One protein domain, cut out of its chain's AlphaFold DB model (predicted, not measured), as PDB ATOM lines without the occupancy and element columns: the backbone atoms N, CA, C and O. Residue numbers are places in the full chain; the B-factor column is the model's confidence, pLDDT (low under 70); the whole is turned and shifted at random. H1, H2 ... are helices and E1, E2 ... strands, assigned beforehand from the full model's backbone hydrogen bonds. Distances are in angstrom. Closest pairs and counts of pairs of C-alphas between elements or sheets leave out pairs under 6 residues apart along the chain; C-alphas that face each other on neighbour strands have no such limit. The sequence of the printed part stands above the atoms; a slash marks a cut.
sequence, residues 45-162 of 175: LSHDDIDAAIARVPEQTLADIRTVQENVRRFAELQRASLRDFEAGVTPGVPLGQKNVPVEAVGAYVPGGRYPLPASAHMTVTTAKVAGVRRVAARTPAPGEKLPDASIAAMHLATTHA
ATOM      1  N   LEU A  45     254.114 142.216 274.059       92.50
ATOM      2  CA  LEU A  45     254.598 142.783 275.316       92.50
ATOM      3  C   LEU A  45     256.130 142.773 275.350       92.50
ATOM      4  O   LEU A  45     256.762 141.768 274.995       92.50
ATOM      5  N   SER A  46     256.707 143.894 275.771       94.31
ATOM      6  CA  SER A  46     258.121 144.001 276.122       94.31
ATOM      7  C   SER A  46     258.411 143.289 277.451       94.31
ATOM      8  O   SER A  46     257.496 142.851 278.151       94.31
ATOM      9  N   HIS A  47     259.691 143.144 277.798       93.62
ATOM     10  CA  HIS A  47     260.067 142.643 279.122       93.62
ATOM     11  C   HIS A  47     259.566 143.575 280.230       93.62
ATOM     12  O   HIS A  47     258.964 143.093 281.182       93.62
ATOM     13  N   ASP A  48     259.684 144.886 280.032       95.44
ATOM     14  CA  ASP A  48     259.223 145.891 280.992       95.44
ATOM     15  C   ASP A  48     257.700 145.832 281.194       95.44
ATOM     16  O   ASP A  48     257.226 145.906 282.327       95.44
ATOM     17  N   ASP A  49     256.921 145.616 280.125       93.62
ATOM     18  CA  ASP A  49     255.464 145.433 280.231       93.62
ATOM     19  C   ASP A  49     255.108 144.197 281.070       93.62
ATOM     20  O   ASP A  49     254.159 144.218 281.859       93.62
ATOM     21  N   ILE A  50     255.861 143.107 280.885       95.12
ATOM     22  CA  ILE A  50     255.672 141.852 281.618       95.12
ATOM     23  C   ILE A  50     256.034 142.044 283.091       95.12
ATOM     24  O   ILE A  50     255.248 141.657 283.955       95.12
ATOM     25  N   ASP A  51     257.175 142.662 283.381       96.06
ATOM     26  CA  ASP A  51     257.639 142.896 284.747       96.06
ATOM     27  C   ASP A  51     256.689 143.842 285.491       96.06
ATOM     28  O   ASP A  51     256.295 143.564 286.626       96.06
ATOM     29  N   ALA A  52     256.217 144.902 284.827       96.06
ATOM     30  CA  ALA A  52     255.215 145.809 285.376       96.06
ATOM     31  C   ALA A  52     253.874 145.106 285.640       96.06
ATOM     32  O   ALA A  52     253.224 145.385 286.648       96.06
ATOM     33  N   ALA A  53     253.444 144.197 284.758       93.94
ATOM     34  CA  ALA A  53     252.249 143.386 284.976       93.94
ATOM     35  C   ALA A  53     252.413 142.444 286.173       93.94
ATOM     36  O   ALA A  53     251.536 142.395 287.032       93.94
ATOM     37  N   ILE A  54     253.550 141.752 286.280       95.94
ATOM     38  CA  ILE A  54     253.858 140.860 287.404       95.94
ATOM     39  C   ILE A  54     253.891 141.637 288.724       95.94
ATOM     40  O   ILE A  54     253.320 141.170 289.705       95.94
ATOM     41  N   ALA A  55     254.480 142.835 288.745       97.25
ATOM     42  CA  ALA A  55     254.571 143.673 289.941       97.25
ATOM     43  C   ALA A  55     253.204 144.129 290.489       97.25
ATOM     44  O   ALA A  55     253.096 144.474 291.664       97.25
ATOM     45  N   ARG A  56     252.151 144.127 289.660       96.12
ATOM     46  CA  ARG A  56     250.773 144.432 290.084       96.12
ATOM     47  C   ARG A  56     250.022 143.220 290.644       96.12
ATOM     48  O   ARG A  56     248.920 143.383 291.168       96.12
ATOM     49  N   VAL A  57     250.579 142.015 290.533       95.56
ATOM     50  CA  VAL A  57     249.956 140.790 291.048       95.56
ATOM     51  C   VAL A  57     250.296 140.626 292.535       95.56
ATOM     52  O   VAL A  57     251.467 140.720 292.898       95.56
ATOM     53  N   PRO A  58     249.313 140.340 293.412       97.31
ATOM     54  CA  PRO A  58     249.585 140.065 294.821       97.31
ATOM     55  C   PRO A  58     250.572 138.907 295.009       97.31
ATOM     56  O   PRO A  58     250.460 137.879 294.339       97.31
ATOM     57  N   GLU A  59     251.479 139.029 295.981       97.50
ATOM     58  CA  GLU A  59     252.521 138.021 296.235       97.50
ATOM     59  C   GLU A  59     251.937 136.624 296.495       97.50
ATOM     60  O   GLU A  59     252.423 135.634 295.952       97.50
ATOM     61  N   GLN A  60     250.828 136.538 297.240       97.56
ATOM     62  CA  GLN A  60     250.136 135.265 297.465       97.56
ATOM     63  C   GLN A  60     249.689 134.621 296.144       97.56
ATOM     64  O   GLN A  60     249.889 133.429 295.937       97.56
ATOM     65  N   THR A  61     249.146 135.406 295.210       96.19
ATOM     66  CA  THR A  61     248.736 134.902 293.893       96.19
ATOM     67  C   THR A  61     249.936 134.418 293.078       96.19
ATOM     68  O   THR A  61     249.842 133.399 292.394       96.19
ATOM     69  N   LEU A  62     251.085 135.097 293.161       96.69
ATOM     70  CA  LEU A  62     252.321 134.630 292.525       96.69
ATOM     71  C   LEU A  62     252.807 133.309 293.139       96.69
ATOM     72  O   LEU A  62     253.207 132.405 292.399       96.69
ATOM     73  N   ALA A  63     252.741 133.168 294.464       97.12
ATOM     74  CA  ALA A  63     253.078 131.930 295.162       97.12
ATOM     75  C   ALA A  63     252.155 130.767 294.750       97.12
ATOM     76  O   ALA A  63     252.635 129.666 294.453       97.12
ATOM     77  N   ASP A  64     250.850 131.019 294.638       96.44
ATOM     78  CA  ASP A  64     249.865 130.028 294.197       96.44
ATOM     79  C   ASP A  64     250.121 129.591 292.747       96.44
ATOM     80  O   ASP A  64     250.152 128.393 292.447       96.44
ATOM     81  N   ILE A  65     250.398 130.546 291.850       96.06
ATOM     82  CA  ILE A  65     250.763 130.276 290.451       96.06
ATOM     83  C   ILE A  65     251.986 129.357 290.379       96.06
ATOM     84  O   ILE A  65     251.971 128.364 289.645       96.06
ATOM     85  N   ARG A  66     253.046 129.658 291.139       96.25
ATOM     86  CA  ARG A  66     254.266 128.834 291.167       96.25
ATOM     87  C   ARG A  66     253.971 127.425 291.671       96.25
ATOM     88  O   ARG A  66     254.424 126.458 291.062       96.25
ATOM     89  N   THR A  67     253.176 127.313 292.732       96.88
ATOM     90  CA  THR A  67     252.794 126.032 293.341       96.88
ATOM     91  C   THR A  67     252.026 125.152 292.355       96.88
ATOM     92  O   THR A  67     252.377 123.989 292.145       96.88
ATOM     93  N   VAL A  68     251.013 125.705 291.682       96.31
ATOM     94  CA  VAL A  68     250.235 124.960 290.680       96.31
ATOM     95  C   VAL A  68     251.113 124.544 289.501       96.31
ATOM     96  O   VAL A  68     251.046 123.396 289.063       96.31
ATOM     97  N   GLN A  69     251.968 125.437 288.999       97.00
ATOM     98  CA  GLN A  69     252.863 125.111 287.887       97.00
ATOM     99  C   GLN A  69     253.874 124.022 288.238       97.00
ATOM    100  O   GLN A  69     254.188 123.203 287.377       97.00
ATOM    101  N   GLU A  70     254.375 123.991 289.472       96.81
ATOM    102  CA  GLU A  70     255.259 122.922 289.939       96.81
ATOM    103  C   GLU A  70     254.542 121.568 289.960       96.81
ATOM    104  O   GLU A  70     255.055 120.587 289.424       96.81
ATOM    105  N   ASN A  71     253.310 121.525 290.471       97.00
ATOM    106  CA  ASN A  71     252.505 120.302 290.469       97.00
ATOM    107  C   ASN A  71     252.212 119.805 289.043       97.00
ATOM    108  O   ASN A  71     252.386 118.619 288.750       97.00
ATOM    109  N   VAL A  72     251.817 120.709 288.139       97.06
ATOM    110  CA  VAL A  72     251.565 120.381 286.725       97.06
ATOM    111  C   VAL A  72     252.837 119.889 286.041       97.06
ATOM    112  O   VAL A  72     252.798 118.889 285.327       97.06
ATOM    113  N   ARG A  73     253.974 120.553 286.278       96.62
ATOM    114  CA  ARG A  73     255.278 120.154 285.736       96.62
ATOM    115  C   ARG A  73     255.648 118.751 286.180       96.62
ATOM    116  O   ARG A  73     255.923 117.914 285.326       96.62
ATOM    117  N   ARG A  74     255.588 118.479 287.483       97.31
ATOM    118  CA  ARG A  74     255.916 117.167 288.044       97.31
ATOM    119  C   ARG A  74     255.073 116.065 287.409       97.31
ATOM    120  O   ARG A  74     255.602 115.019 287.044       97.31
ATOM    121  N   PHE A  75     253.771 116.290 287.242       97.50
ATOM    122  CA  PHE A  75     252.909 115.302 286.598       97.50
ATOM    123  C   PHE A  75     253.214 115.141 285.102       97.50
ATOM    124  O   PHE A  75     253.333 114.016 284.619       97.50
ATOM    125  N   ALA A  76     253.422 116.241 284.377       96.69
ATOM    126  CA  ALA A  76     253.794 116.204 282.964       96.69
ATOM    127  C   ALA A  76     255.140 115.491 282.736       96.69
ATOM    128  O   ALA A  76     255.311 114.790 281.739       96.69
ATOM    129  N   GLU A  77     256.096 115.631 283.657       96.50
ATOM    130  CA  GLU A  77     257.383 114.932 283.612       96.50
ATOM    131  C   GLU A  77     257.206 113.422 283.792       96.50
ATOM    132  O   GLU A  77     257.817 112.651 283.050       96.50
ATOM    133  N   LEU A  78     256.327 112.995 284.705       97.31
ATOM    134  CA  LEU A  78     255.962 111.582 284.862       97.31
ATOM    135  C   LEU A  78     255.309 111.029 283.588       97.31
ATOM    136  O   LEU A  78     255.695 109.959 283.116       97.31
ATOM    137  N   GLN A  79     254.371 111.773 282.990       96.75
ATOM    138  CA  GLN A  79     253.743 111.387 281.723       96.75
ATOM    139  C   GLN A  79     254.779 111.272 280.603       96.75
ATOM    140  O   GLN A  79     254.826 110.259 279.908       96.75
ATOM    141  N   ARG A  80     255.676 112.252 280.467       94.94
ATOM    142  CA  ARG A  80     256.754 112.206 279.474       94.94
ATOM    143  C   ARG A  80     257.691 111.022 279.703       94.94
ATOM    144  O   ARG A  80     258.077 110.378 278.739       94.94
ATOM    145  N   ALA A  81     258.030 110.705 280.952       94.94
ATOM    146  CA  ALA A  81     258.882 109.563 281.281       94.94
ATOM    147  C   ALA A  81     258.225 108.199 280.986       94.94
ATOM    148  O   ALA A  81     258.934 107.208 280.792       94.94
ATOM    149  N   SER A  82     256.888 108.132 280.936       95.50
ATOM    150  CA  SER A  82     256.177 106.927 280.485       95.50
ATOM    151  C   SER A  82     256.199 106.728 278.965       95.50
ATOM    152  O   SER A  82     256.019 105.601 278.507       95.50
ATOM    153  N   LEU A  83     256.475 107.778 278.183       93.81
ATOM    154  CA  LEU A  83     256.650 107.688 276.734       93.81
ATOM    155  C   LEU A  83     258.091 107.263 276.440       93.81
ATOM    156  O   LEU A  83     259.027 108.049 276.593       93.81
ATOM    157  N   ARG A  84     258.283 106.001 276.047       90.88
ATOM    158  CA  ARG A  84     259.606 105.454 275.732       90.88
ATOM    159  C   ARG A  84     259.756 105.265 274.234       90.88
ATOM    160  O   ARG A  84     258.889 104.681 273.587       90.88
ATOM    161  N   ASP A  85     260.875 105.746 273.713       94.12
ATOM    162  CA  ASP A  85     261.335 105.348 272.392       94.12
ATOM    163  C   ASP A  85     261.746 103.876 272.446       94.12
ATOM    164  O   ASP A  85     262.264 103.404 273.465       94.12
ATOM    165  N   PHE A  86     261.516 103.148 271.361       92.56
ATOM    166  CA  PHE A  86     261.959 101.765 271.257       92.56
ATOM    167  C   PHE A  86     262.354 101.423 269.830       92.56
ATOM    168  O   PHE A  86     261.850 102.000 268.869       92.56
ATOM    169  N   GLU A  87     263.219 100.425 269.728       92.12
ATOM    170  CA  GLU A  87     263.525  99.708 268.503       92.12
ATOM    171  C   GLU A  87     263.325  98.212 268.790       92.12
ATOM    172  O   GLU A  87     263.670  97.731 269.871       92.12
ATOM    173  N   ALA A  88     262.701  97.491 267.869       87.69
ATOM    174  CA  ALA A  88     262.358  96.086 267.976       87.69
ATOM    175  C   ALA A  88     262.563  95.394 266.622       87.69
ATOM    176  O   ALA A  88     262.053  95.834 265.592       87.69
ATOM    177  N   GLY A  89     263.278  94.270 266.627       82.19
ATOM    178  CA  GLY A  89     263.393  93.388 265.468       82.19
ATOM    179  C   GLY A  89     262.215  92.420 265.423       82.19
ATOM    180  O   GLY A  89     262.302  91.327 265.971       82.19
ATOM    181  N   VAL A  90     261.104  92.821 264.800       82.75
ATOM    182  CA  VAL A  90     259.927  91.940 264.624       82.75
ATOM    183  C   VAL A  90     260.201  90.872 263.561       82.75
ATOM    184  O   VAL A  90     259.710  89.750 263.645       82.75
ATOM    185  N   THR A  91     261.020  91.206 262.565       88.31
ATOM    186  CA  THR A  91     261.462  90.295 261.507       88.31
ATOM    187  C   THR A  91     262.986  90.356 261.406       88.31
ATOM    188  O   THR A  91     263.540  91.459 261.420       88.31
ATOM    189  N   PRO A  92     263.687  89.209 261.307       88.75
ATOM    190  CA  PRO A  92     265.139  89.194 261.169       88.75
ATOM    191  C   PRO A  92     265.612  90.085 260.015       88.75
ATOM    192  O   PRO A  92     265.121  89.976 258.895       88.75
ATOM    193  N   GLY A  93     266.564  90.976 260.301       88.56
ATOM    194  CA  GLY A  93     267.139  91.892 259.313       88.56
ATOM    195  C   GLY A  93     266.351  93.182 259.053       88.56
ATOM    196  O   GLY A  93     266.826  94.002 258.273       88.56
ATOM    197  N   VAL A  94     265.199  93.406 259.704       89.94
ATOM    198  CA  VAL A  94     264.410  94.645 259.557       89.94
ATOM    199  C   VAL A  94     264.278  95.364 260.909       89.94
ATOM    200  O   VAL A  94     263.523  94.899 261.769       89.94
ATOM    201  N   PRO A  95     264.980  96.494 261.129       86.88
ATOM    202  CA  PRO A  95     264.791  97.306 262.327       86.88
ATOM    203  C   PRO A  95     263.458  98.066 262.249       86.88
ATOM    204  O   PRO A  95     263.152  98.709 261.244       86.88
ATOM    205  N   LEU A  96     262.659  98.001 263.312       93.00
ATOM    206  CA  LEU A  96     261.398  98.737 263.461       93.00
ATOM    207  C   LEU A  96     261.395  99.458 264.802       93.00
ATOM    208  O   LEU A  96     262.055  99.017 265.731       93.00
ATOM    209  N   GLY A  97     260.640 100.541 264.949       92.88
ATOM    210  CA  GLY A  97     260.617 101.264 266.215       92.88
ATOM    211  C   GLY A  97     259.651 102.433 266.252       92.88
ATOM    212  O   GLY A  97     258.990 102.755 265.266       92.88
ATOM    213  N   GLN A  98     259.605 103.083 267.409       94.94
ATOM    214  CA  GLN A  98     258.870 104.318 267.638       94.94
ATOM    215  C   GLN A  98     259.790 105.350 268.276       94.94
ATOM    216  O   GLN A  98     260.539 105.049 269.208       94.94
ATOM    217  N   LYS A  99     259.663 106.593 267.809       94.94
ATOM    218  CA  LYS A  99     260.327 107.754 268.391       94.94
ATOM    219  C   LYS A  99     259.319 108.849 268.707       94.94
ATOM    220  O   LYS A  99     258.526 109.232 267.850       94.94
ATOM    221  N   ASN A 100     259.384 109.385 269.917       95.06
ATOM    222  CA  ASN A 100     258.546 110.484 270.368       95.06
ATOM    223  C   ASN A 100     259.303 111.801 270.154       95.06
ATOM    224  O   ASN A 100     260.286 112.093 270.835       95.06
ATOM    225  N   VAL A 101     258.856 112.600 269.186       94.75
ATOM    226  CA  VAL A 101     259.499 113.871 268.823       94.75
ATOM    227  C   VAL A 101     258.558 115.026 269.173       94.75
ATOM    228  O   VAL A 101     257.411 115.018 268.724       94.75
ATOM    229  N   PRO A 102     258.994 116.023 269.967       95.06
ATOM    230  CA  PRO A 102     258.165 117.187 270.241       95.06
ATOM    231  C   PRO A 102     257.973 118.028 268.980       95.06
ATOM    232  O   PRO A 102     258.878 118.161 268.155       95.06
ATOM    233  N   VAL A 103     256.808 118.663 268.873       96.44
ATOM    234  CA  VAL A 103     256.563 119.679 267.845       96.44
ATOM    235  C   VAL A 103     257.528 120.856 268.000       96.44
ATOM    236  O   VAL A 103     257.990 121.178 269.099       96.44
ATOM    237  N   GLU A 104     257.830 121.536 266.896       95.88
ATOM    238  CA  GLU A 104     258.796 122.639 266.909       95.88
ATOM    239  C   GLU A 104     258.276 123.880 267.638       95.88
ATOM    240  O   GLU A 104     259.037 124.563 268.337       95.88
ATOM    241  N   ALA A 105     256.981 124.163 267.477       96.00
ATOM    242  CA  ALA A 105     256.333 125.339 268.028       96.00
ATOM    243  C   ALA A 105     254.908 125.053 268.520       96.00
ATOM    244  O   ALA A 105     254.177 124.275 267.914       96.00
ATOM    245  N   VAL A 106     254.510 125.736 269.594       96.44
ATOM    246  CA  VAL A 106     253.150 125.726 270.154       96.44
ATOM    247  C   VAL A 106     252.645 127.158 270.312       96.44
ATOM    248  O   VAL A 106     253.345 128.020 270.851       96.44
ATOM    249  N   GLY A 107     251.410 127.395 269.871       94.94
ATOM    250  CA  GLY A 107     250.613 128.561 270.244       94.94
ATOM    251  C   GLY A 107     249.664 128.198 271.386       94.94
ATOM    252  O   GLY A 107     248.876 127.268 271.249       94.94
ATOM    253  N   ALA A 108     249.740 128.916 272.501       94.19
ATOM    254  CA  ALA A 108     248.878 128.732 273.663       94.19
ATOM    255  C   ALA A 108     247.927 129.925 273.798       94.19
ATOM    256  O   ALA A 108     248.365 131.060 273.977       94.19
ATOM    257  N   TYR A 109     246.623 129.676 273.717       92.69
ATOM    258  CA  TYR A 109     245.611 130.698 273.965       92.69
ATOM    259  C   TYR A 109     245.178 130.664 275.433       92.69
ATOM    260  O   TYR A 109     244.787 129.618 275.951       92.69
ATOM    261  N   VAL A 110     245.252 131.814 276.098       91.69
ATOM    262  CA  VAL A 110     244.818 132.022 277.480       91.69
ATOM    263  C   VAL A 110     243.629 132.980 277.447       91.69
ATOM    264  O   VAL A 110     243.818 134.161 277.145       91.69
ATOM    265  N   PRO A 111     242.405 132.503 277.730       88.19
ATOM    266  CA  PRO A 111     241.214 133.340 277.681       88.19
ATOM    267  C   PRO A 111     241.328 134.567 278.596       88.19
ATOM    268  O   PRO A 111     241.736 134.457 279.756       88.19
ATOM    269  N   GLY A 112     240.963 135.729 278.055       82.56
ATOM    270  CA  GLY A 112     240.860 136.997 278.781       82.56
ATOM    271  C   GLY A 112     239.403 137.412 279.020       82.56
ATOM    272  O   GLY A 112     238.475 136.624 278.833       82.56
ATOM    273  N   GLY A 113     239.192 138.669 279.416       72.94
ATOM    274  CA  GLY A 113     237.863 139.252 279.624       72.94
ATOM    275  C   GLY A 113     237.342 139.155 281.058       72.94
ATOM    276  O   GLY A 113     238.111 139.202 282.013       72.94
ATOM    277  N   ARG A 114     236.013 139.061 281.209       66.94
ATOM    278  CA  ARG A 114     235.304 139.167 282.504       66.94
ATOM    279  C   ARG A 114     235.725 138.110 283.532       66.94
ATOM    280  O   ARG A 114     235.631 138.364 284.728       66.94
ATOM    281  N   TYR A 115     236.182 136.951 283.064       73.12
ATOM    282  CA  TYR A 115     236.650 135.844 283.895       73.12
ATOM    283  C   TYR A 115     238.002 135.359 283.360       73.12
ATOM    284  O   TYR A 115     238.035 134.415 282.569       73.12
ATOM    285  N   PRO A 116     239.117 136.026 283.712       73.50
ATOM    286  CA  PRO A 116     240.435 135.586 283.273       73.50
ATOM    287  C   PRO A 116     240.717 134.174 283.801       73.50
ATOM    288  O   PRO A 116     240.479 133.884 284.975       73.50
ATOM    289  N   LEU A 117     241.232 133.298 282.934       84.19
ATOM    290  CA  LEU A 117     241.521 131.894 283.255       84.19
ATOM    291  C   LEU A 117     243.034 131.620 283.203       84.19
ATOM    292  O   LEU A 117     243.512 130.951 282.280       84.19
ATOM    293  N   PRO A 118     243.818 132.084 284.201       83.56
ATOM    294  CA  PRO A 118     245.267 131.856 284.245       83.56
ATOM    295  C   PRO A 118     245.627 130.361 284.280       83.56
ATOM    296  O   PRO A 118     246.699 129.971 283.814       83.56
ATOM    297  N   ALA A 119     244.701 129.509 284.735       87.38
ATOM    298  CA  ALA A 119     244.839 128.056 284.734       87.38
ATOM    299  C   ALA A 119     245.183 127.472 283.348       87.38
ATOM    300  O   ALA A 119     245.960 126.517 283.259       87.38
ATOM    301  N   SER A 120     244.681 128.068 282.258       90.44
ATOM    302  CA  SER A 120     244.999 127.633 280.891       90.44
ATOM    303  C   SER A 120     246.494 127.740 280.589       90.44
ATOM    304  O   SER A 120     247.044 126.862 279.926       90.44
ATOM    305  N   ALA A 121     247.182 128.758 281.118       92.81
ATOM    306  CA  ALA A 121     248.623 128.911 280.942       92.81
ATOM    307  C   ALA A 121     249.392 127.770 281.623       92.81
ATOM    308  O   ALA A 121     250.323 127.218 281.038       92.81
ATOM    309  N   HIS A 122     248.972 127.369 282.829       94.19
ATOM    310  CA  HIS A 122     249.618 126.285 283.569       94.19
ATOM    311  C   HIS A 122     249.576 124.978 282.778       94.19
ATOM    312  O   HIS A 122     250.601 124.317 282.653       94.19
ATOM    313  N   MET A 123     248.423 124.647 282.197       93.12
ATOM    314  CA  MET A 123     248.217 123.369 281.514       93.12
ATOM    315  C   MET A 123     248.748 123.336 280.079       93.12
ATOM    316  O   MET A 123     249.097 122.264 279.599       93.12
ATOM    317  N   THR A 124     248.831 124.474 279.384       94.31
ATOM    318  CA  THR A 124     249.265 124.516 277.972       94.31
ATOM    319  C   THR A 124     250.746 124.854 277.816       94.31
ATOM    320  O   THR A 124     251.464 124.185 277.077       94.31
ATOM    321  N   VAL A 125     251.237 125.868 278.533       96.44
ATOM    322  CA  VAL A 125     252.622 126.338 278.399       96.44
ATOM    323  C   VAL A 125     253.579 125.393 279.122       96.44
ATOM    324  O   VAL A 125     254.587 124.985 278.544       96.44
ATOM    325  N   THR A 126     253.260 124.998 280.359       95.94
ATOM    326  CA  THR A 126     254.136 124.125 281.164       95.94
ATOM    327  C   THR A 126     254.313 122.755 280.517       95.94
ATOM    328  O   THR A 126     255.433 122.257 280.434       95.94
ATOM    329  N   THR A 127     253.236 122.149 280.009       95.75
ATOM    330  CA  THR A 127     253.285 120.823 279.371       95.75
ATOM    331  C   THR A 127     254.062 120.858 278.056       95.75
ATOM    332  O   THR A 127     254.915 119.999 277.839       95.75
ATOM    333  N   ALA A 128     253.869 121.889 277.223       96.12
ATOM    334  CA  ALA A 128     254.661 122.095 276.009       96.12
ATOM    335  C   ALA A 128     256.158 122.242 276.328       96.12
ATOM    336  O   ALA A 128     257.013 121.655 275.660       96.12
ATOM    337  N   LYS A 129     256.487 122.979 277.394       96.12
ATOM    338  CA  LYS A 129     257.865 123.109 277.873       96.12
ATOM    339  C   LYS A 129     258.450 121.775 278.335       96.12
ATOM    340  O   LYS A 129     259.562 121.447 277.929       96.12
ATOM    341  N   VAL A 130     257.710 120.996 279.123       95.94
ATOM    342  CA  VAL A 130     258.144 119.665 279.579       95.94
ATOM    343  C   VAL A 130     258.338 118.703 278.405       95.94
ATOM    344  O   VAL A 130     259.317 117.960 278.388       95.94
ATOM    345  N   ALA A 131     257.465 118.750 277.394       95.56
ATOM    346  CA  ALA A 131     257.592 117.947 276.177       95.56
ATOM    347  C   ALA A 131     258.890 118.236 275.395       95.56
ATOM    348  O   ALA A 131     259.373 117.364 274.674       95.56
ATOM    349  N   GLY A 132     259.487 119.419 275.572       94.69
ATOM    350  CA  GLY A 132     260.702 119.847 274.876       94.69
ATOM    351  C   GLY A 132     260.438 120.740 273.662       94.69
ATOM    352  O   GLY A 132     261.301 120.858 272.792       94.69
ATOM    353  N   VAL A 133     259.261 121.373 273.582       96.56
ATOM    354  CA  VAL A 133     258.930 122.314 272.504       96.56
ATOM    355  C   VAL A 133     259.867 123.523 272.561       96.56
ATOM    356  O   VAL A 133     259.986 124.194 273.591       96.56
ATOM    357  N   ARG A 134     260.516 123.832 271.431       93.06
ATOM    358  CA  ARG A 134     261.519 124.907 271.340       93.06
ATOM    359  C   ARG A 134     260.887 126.293 271.428       93.06
ATOM    360  O   ARG A 134     261.386 127.150 272.156       93.06
ATOM    361  N   ARG A 135     259.785 126.515 270.708       94.94
ATOM    362  CA  ARG A 135     259.101 127.812 270.641       94.94
ATOM    363  C   ARG A 135     257.689 127.715 271.208       94.94
ATOM    364  O   ARG A 135     256.829 127.074 270.621       94.94
ATOM    365  N   VAL A 136     257.424 128.403 272.311       95.44
ATOM    366  CA  VAL A 136     256.068 128.516 272.869       95.44
ATOM    367  C   VAL A 136     255.664 129.984 272.854       95.44
ATOM    368  O   VAL A 136     256.368 130.816 273.423       95.44
ATOM    369  N   ALA A 137     254.561 130.301 272.181       94.38
ATOM    370  CA  ALA A 137     253.978 131.636 272.147       94.38
ATOM    371  C   ALA A 137     252.623 131.607 272.851       94.38
ATOM    372  O   ALA A 137     251.731 130.883 272.420       94.38
ATOM    373  N   ALA A 138     252.464 132.390 273.915       93.94
ATOM    374  CA  ALA A 138     251.199 132.509 274.630       93.94
ATOM    375  C   ALA A 138     250.488 133.820 274.256       93.94
ATOM    376  O   ALA A 138     251.141 134.851 274.075       93.94
ATOM    377  N   ARG A 139     249.165 133.772 274.090       92.50
ATOM    378  CA  ARG A 139     248.323 134.903 273.678       92.50
ATOM    379  C   ARG A 139     247.133 135.026 274.613       92.50
ATOM    380  O   ARG A 139     246.501 134.022 274.926       92.50
ATOM    381  N   THR A 140     246.811 136.248 275.011       91.69
ATOM    382  CA  THR A 140     245.623 136.557 275.808       91.69
ATOM    383  C   THR A 140     245.041 137.888 275.329       91.69
ATOM    384  O   THR A 140     245.825 138.812 275.095       91.69
ATOM    385  N   PRO A 141     243.720 137.992 275.107       89.50
ATOM    386  CA  PRO A 141     243.090 139.258 274.751       89.50
ATOM    387  C   PRO A 141     243.023 140.187 275.972       89.50
ATOM    388  O   PRO A 141     242.900 139.727 277.111       89.50
ATOM    389  N   ALA A 142     243.071 141.497 275.726       84.69
ATOM    390  CA  ALA A 142     243.011 142.547 276.745       84.69
ATOM    391  C   ALA A 142     241.837 143.507 276.461       84.69
ATOM    392  O   ALA A 142     242.062 144.660 276.088       84.69
ATOM    393  N   PRO A 143     240.578 143.039 276.581       79.25
ATOM    394  CA  PRO A 143     239.422 143.855 276.235       79.25
ATOM    395  C   PRO A 143     239.321 145.084 277.145       79.25
ATOM    396  O   PRO A 143     239.381 144.962 278.370       79.25
ATOM    397  N   GLY A 144     239.139 146.261 276.543       72.19
ATOM    398  CA  GLY A 144     239.059 147.531 277.275       72.19
ATOM    399  C   GLY A 144     240.399 148.002 277.847       72.19
ATOM    400  O   GLY A 144     240.429 148.569 278.937       72.19
ATOM    401  N   GLU A 145     241.497 147.724 277.136       67.12
ATOM    402  CA  GLU A 145     242.857 148.246 277.367       67.12
ATOM    403  C   GLU A 145     243.551 147.833 278.675       67.12
ATOM    404  O   GLU A 145     244.716 148.167 278.898       67.12
ATOM    405  N   LYS A 146     242.896 147.049 279.537       80.31
ATOM    406  CA  LYS A 146     243.522 146.547 280.761       80.31
ATOM    407  C   LYS A 146     244.192 145.200 280.520       80.31
ATOM    408  O   LYS A 146     243.531 144.192 280.267       80.31
ATOM    409  N   LEU A 147     245.514 145.175 280.678       85.31
ATOM    410  CA  LEU A 147     246.285 143.938 280.636       85.31
ATOM    411  C   LEU A 147     245.827 142.959 281.738       85.31
ATOM    412  O   LEU A 147     245.635 143.359 282.890       85.31
ATOM    413  N   PRO A 148     245.665 141.662 281.420       89.69
ATOM    414  CA  PRO A 148     245.319 140.652 282.411       89.69
ATOM    415  C   PRO A 148     246.574 140.220 283.184       89.69
ATOM    416  O   PRO A 148     247.172 139.182 282.897       89.69
ATOM    417  N   ASP A 149     246.967 141.024 284.174       93.25
ATOM    418  CA  ASP A 149     248.228 140.898 284.925       93.25
ATOM    419  C   ASP A 149     248.505 139.473 285.444       93.25
ATOM    420  O   ASP A 149     249.571 138.911 285.195       93.25
ATOM    421  N   ALA A 150     247.519 138.826 286.078       93.62
ATOM    422  CA  ALA A 150     247.662 137.455 286.582       93.62
ATOM    423  C   ALA A 150     247.850 136.415 285.458       93.62
ATOM    424  O   ALA A 150     248.618 135.463 285.615       93.62
ATOM    425  N   SER A 151     247.191 136.596 284.308       93.94
ATOM    426  CA  SER A 151     247.395 135.740 283.133       93.94
ATOM    427  C   SER A 151     248.790 135.946 282.546       93.94
ATOM    428  O   SER A 151     249.444 134.970 282.189       93.94
ATOM    429  N   ILE A 152     249.273 137.192 282.481       94.62
ATOM    430  CA  ILE A 152     250.632 137.517 282.024       94.62
ATOM    431  C   ILE A 152     251.671 136.872 282.938       94.62
ATOM    432  O   ILE A 152     252.552 136.166 282.443       94.62
ATOM    433  N   ALA A 153     251.517 137.016 284.255       95.62
ATOM    434  CA  ALA A 153     252.374 136.361 285.234       95.62
ATOM    435  C   ALA A 153     252.364 134.833 285.064       95.62
ATOM    436  O   ALA A 153     253.422 134.209 284.974       95.62
ATOM    437  N   ALA A 154     251.183 134.222 284.933       95.69
ATOM    438  CA  ALA A 154     251.046 132.785 284.719       95.69
ATOM    439  C   ALA A 154     251.749 132.309 283.435       95.69
ATOM    440  O   ALA A 154     252.496 131.329 283.475       95.69
ATOM    441  N   MET A 155     251.551 133.006 282.312       95.31
ATOM    442  CA  MET A 155     252.204 132.697 281.036       95.31
ATOM    443  C   MET A 155     253.726 132.831 281.133       95.31
ATOM    444  O   MET A 155     254.446 131.927 280.708       95.31
ATOM    445  N   HIS A 156     254.219 133.927 281.714       95.88
ATOM    446  CA  HIS A 156     255.649 134.191 281.832       95.88
ATOM    447  C   HIS A 156     256.344 133.144 282.712       95.88
ATOM    448  O   HIS A 156     257.277 132.474 282.260       95.88
ATOM    449  N   LEU A 157     255.840 132.922 283.929       94.88
ATOM    450  CA  LEU A 157     256.417 131.969 284.883       94.88
ATOM    451  C   LEU A 157     256.423 130.531 284.337       94.88
ATOM    452  O   LEU A 157     257.411 129.809 284.493       94.88
ATOM    453  N   ALA A 158     255.389 130.134 283.588       92.75
ATOM    454  CA  ALA A 158     255.338 128.804 282.980       92.75
ATOM    455  C   ALA A 158     256.464 128.581 281.951       92.75
ATOM    456  O   ALA A 158     256.914 127.448 281.760       92.75
ATOM    457  N   THR A 159     256.953 129.647 281.300       83.44
ATOM    458  CA  THR A 159     258.052 129.553 280.326       83.44
ATOM    459  C   THR A 159     259.445 129.539 280.953       83.44
ATOM    460  O   THR A 159     260.323 128.851 280.426       83.44
ATOM    461  N   THR A 160     259.665 130.269 282.048       71.56
ATOM    462  CA  THR A 160     260.994 130.470 282.654       71.56
ATOM    463  C   THR A 160     261.429 129.299 283.533       71.56
ATOM    464  O   THR A 160     262.610 128.954 283.578       71.56
ATOM    465  N   HIS A 161     260.485 128.606 284.168       57.53
ATOM    466  CA  HIS A 161     260.779 127.477 285.055       57.53
ATOM    467  C   HIS A 161     261.195 126.173 284.333       57.53
ATOM    468  O   HIS A 161     261.554 125.194 284.979       57.53
ATOM    469  N   ALA A 162     261.202 126.142 282.996       48.28
ATOM    470  CA  ALA A 162     261.478 124.938 282.200       48.28
ATOM    471  C   ALA A 162     262.961 124.508 282.130       48.28
ATOM    472  O   ALA A 162     263.277 123.469 281.554       48.28
TER     473      ALA A 162
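AT A GLANCE: This is residues 45 to 162 of the 175 residues of the protein "Putative histidinol dehydrogenase" of Streptomyces turgidiscabies Car8 (UniProt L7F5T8). A long helix, H2, covers a pair of side-by-side helices, H3 and H4, which pack with their other side on a small parallel ladder of E3 and E4. H1 packs near the beginning of H4 at one end, while the hairpin of E1 and E2 sticks out as a thin arm beyond the far end of H2 and makes much of the length. The 118 printed residues hold four named helices and four named strands, in the order H1 H2 E1 E2 E3 H3 E4 H4; the two sheets are E1 and E2, antiparallel, and E3 and E4, parallel. The class is mixed, helices and strands; the whole is loose, with a radius of gyration of the C-alphas of 18.2 A and spans of 65 by 25 by 24 A.

HOW THE PARTS SIT: H1, residues 47 to 55, touches H4, residues 149 to 162, closest at the C-alphas of Ala 53 and Asp 149, 4.7 A, at a steep tilt of 67 degrees, only just short of about perpendicular, opposite ways. H2, residues 59 to 82, touches H4 with residues 61 to 69 alone, closest at the C-alphas of Ile 65 and Ala 154, 6.3 A. H2 touches H3, residues 119 to 131, closest at the C-alphas of Gln 69 and His 122, 5.5 A, at a steep tilt of 40 degrees, the same way. E1, residues 86 to 91, and E2, residues 94 to 98, form a hairpin, with N 88 and O 96 2.7 A apart. E3, residues 105 to 109, and E4, residues 135 to 139, are parallel at 15 degrees, with N 108 and O 137 2.8 A apart. E3, H3 and E4 are a strand-helix-strand unit, two parallel neighbour strands with a helix between, and its crossover is right-handed. H4, the hub, touches H3 at a shallow tilt of 16 degrees, closest at the C-alphas of Thr 126 and Ala 158, 5.2 A. H2, H3 and H4 form a bundle, helices grouped together. Every O i to N i+4 pair is within hydrogen-bond range in H1 and H2, against 7 of 9 in H3 and 9 of 10 in H4.

IN THESE COORDINATES: H1 begins at C-alpha 47, (260.067, 142.643, 279.122), and measures 12.2 A. H2 measures 35.0 A, E1 15.1 A, E2 13.8 A, E3 13.4 A, H3 18.4 A, E4 13.3 A and H4 20.9 A. H4 ends at C-alpha 162, (261.478, 124.938, 282.200).

THE WHOLE: The C-alphas farthest apart, of Pro 92 and Gly 144, are 65.9 A apart. The printed part has no cut, and no link is long. Residues 114, 145 and 161 to 162 have pLDDT under 70.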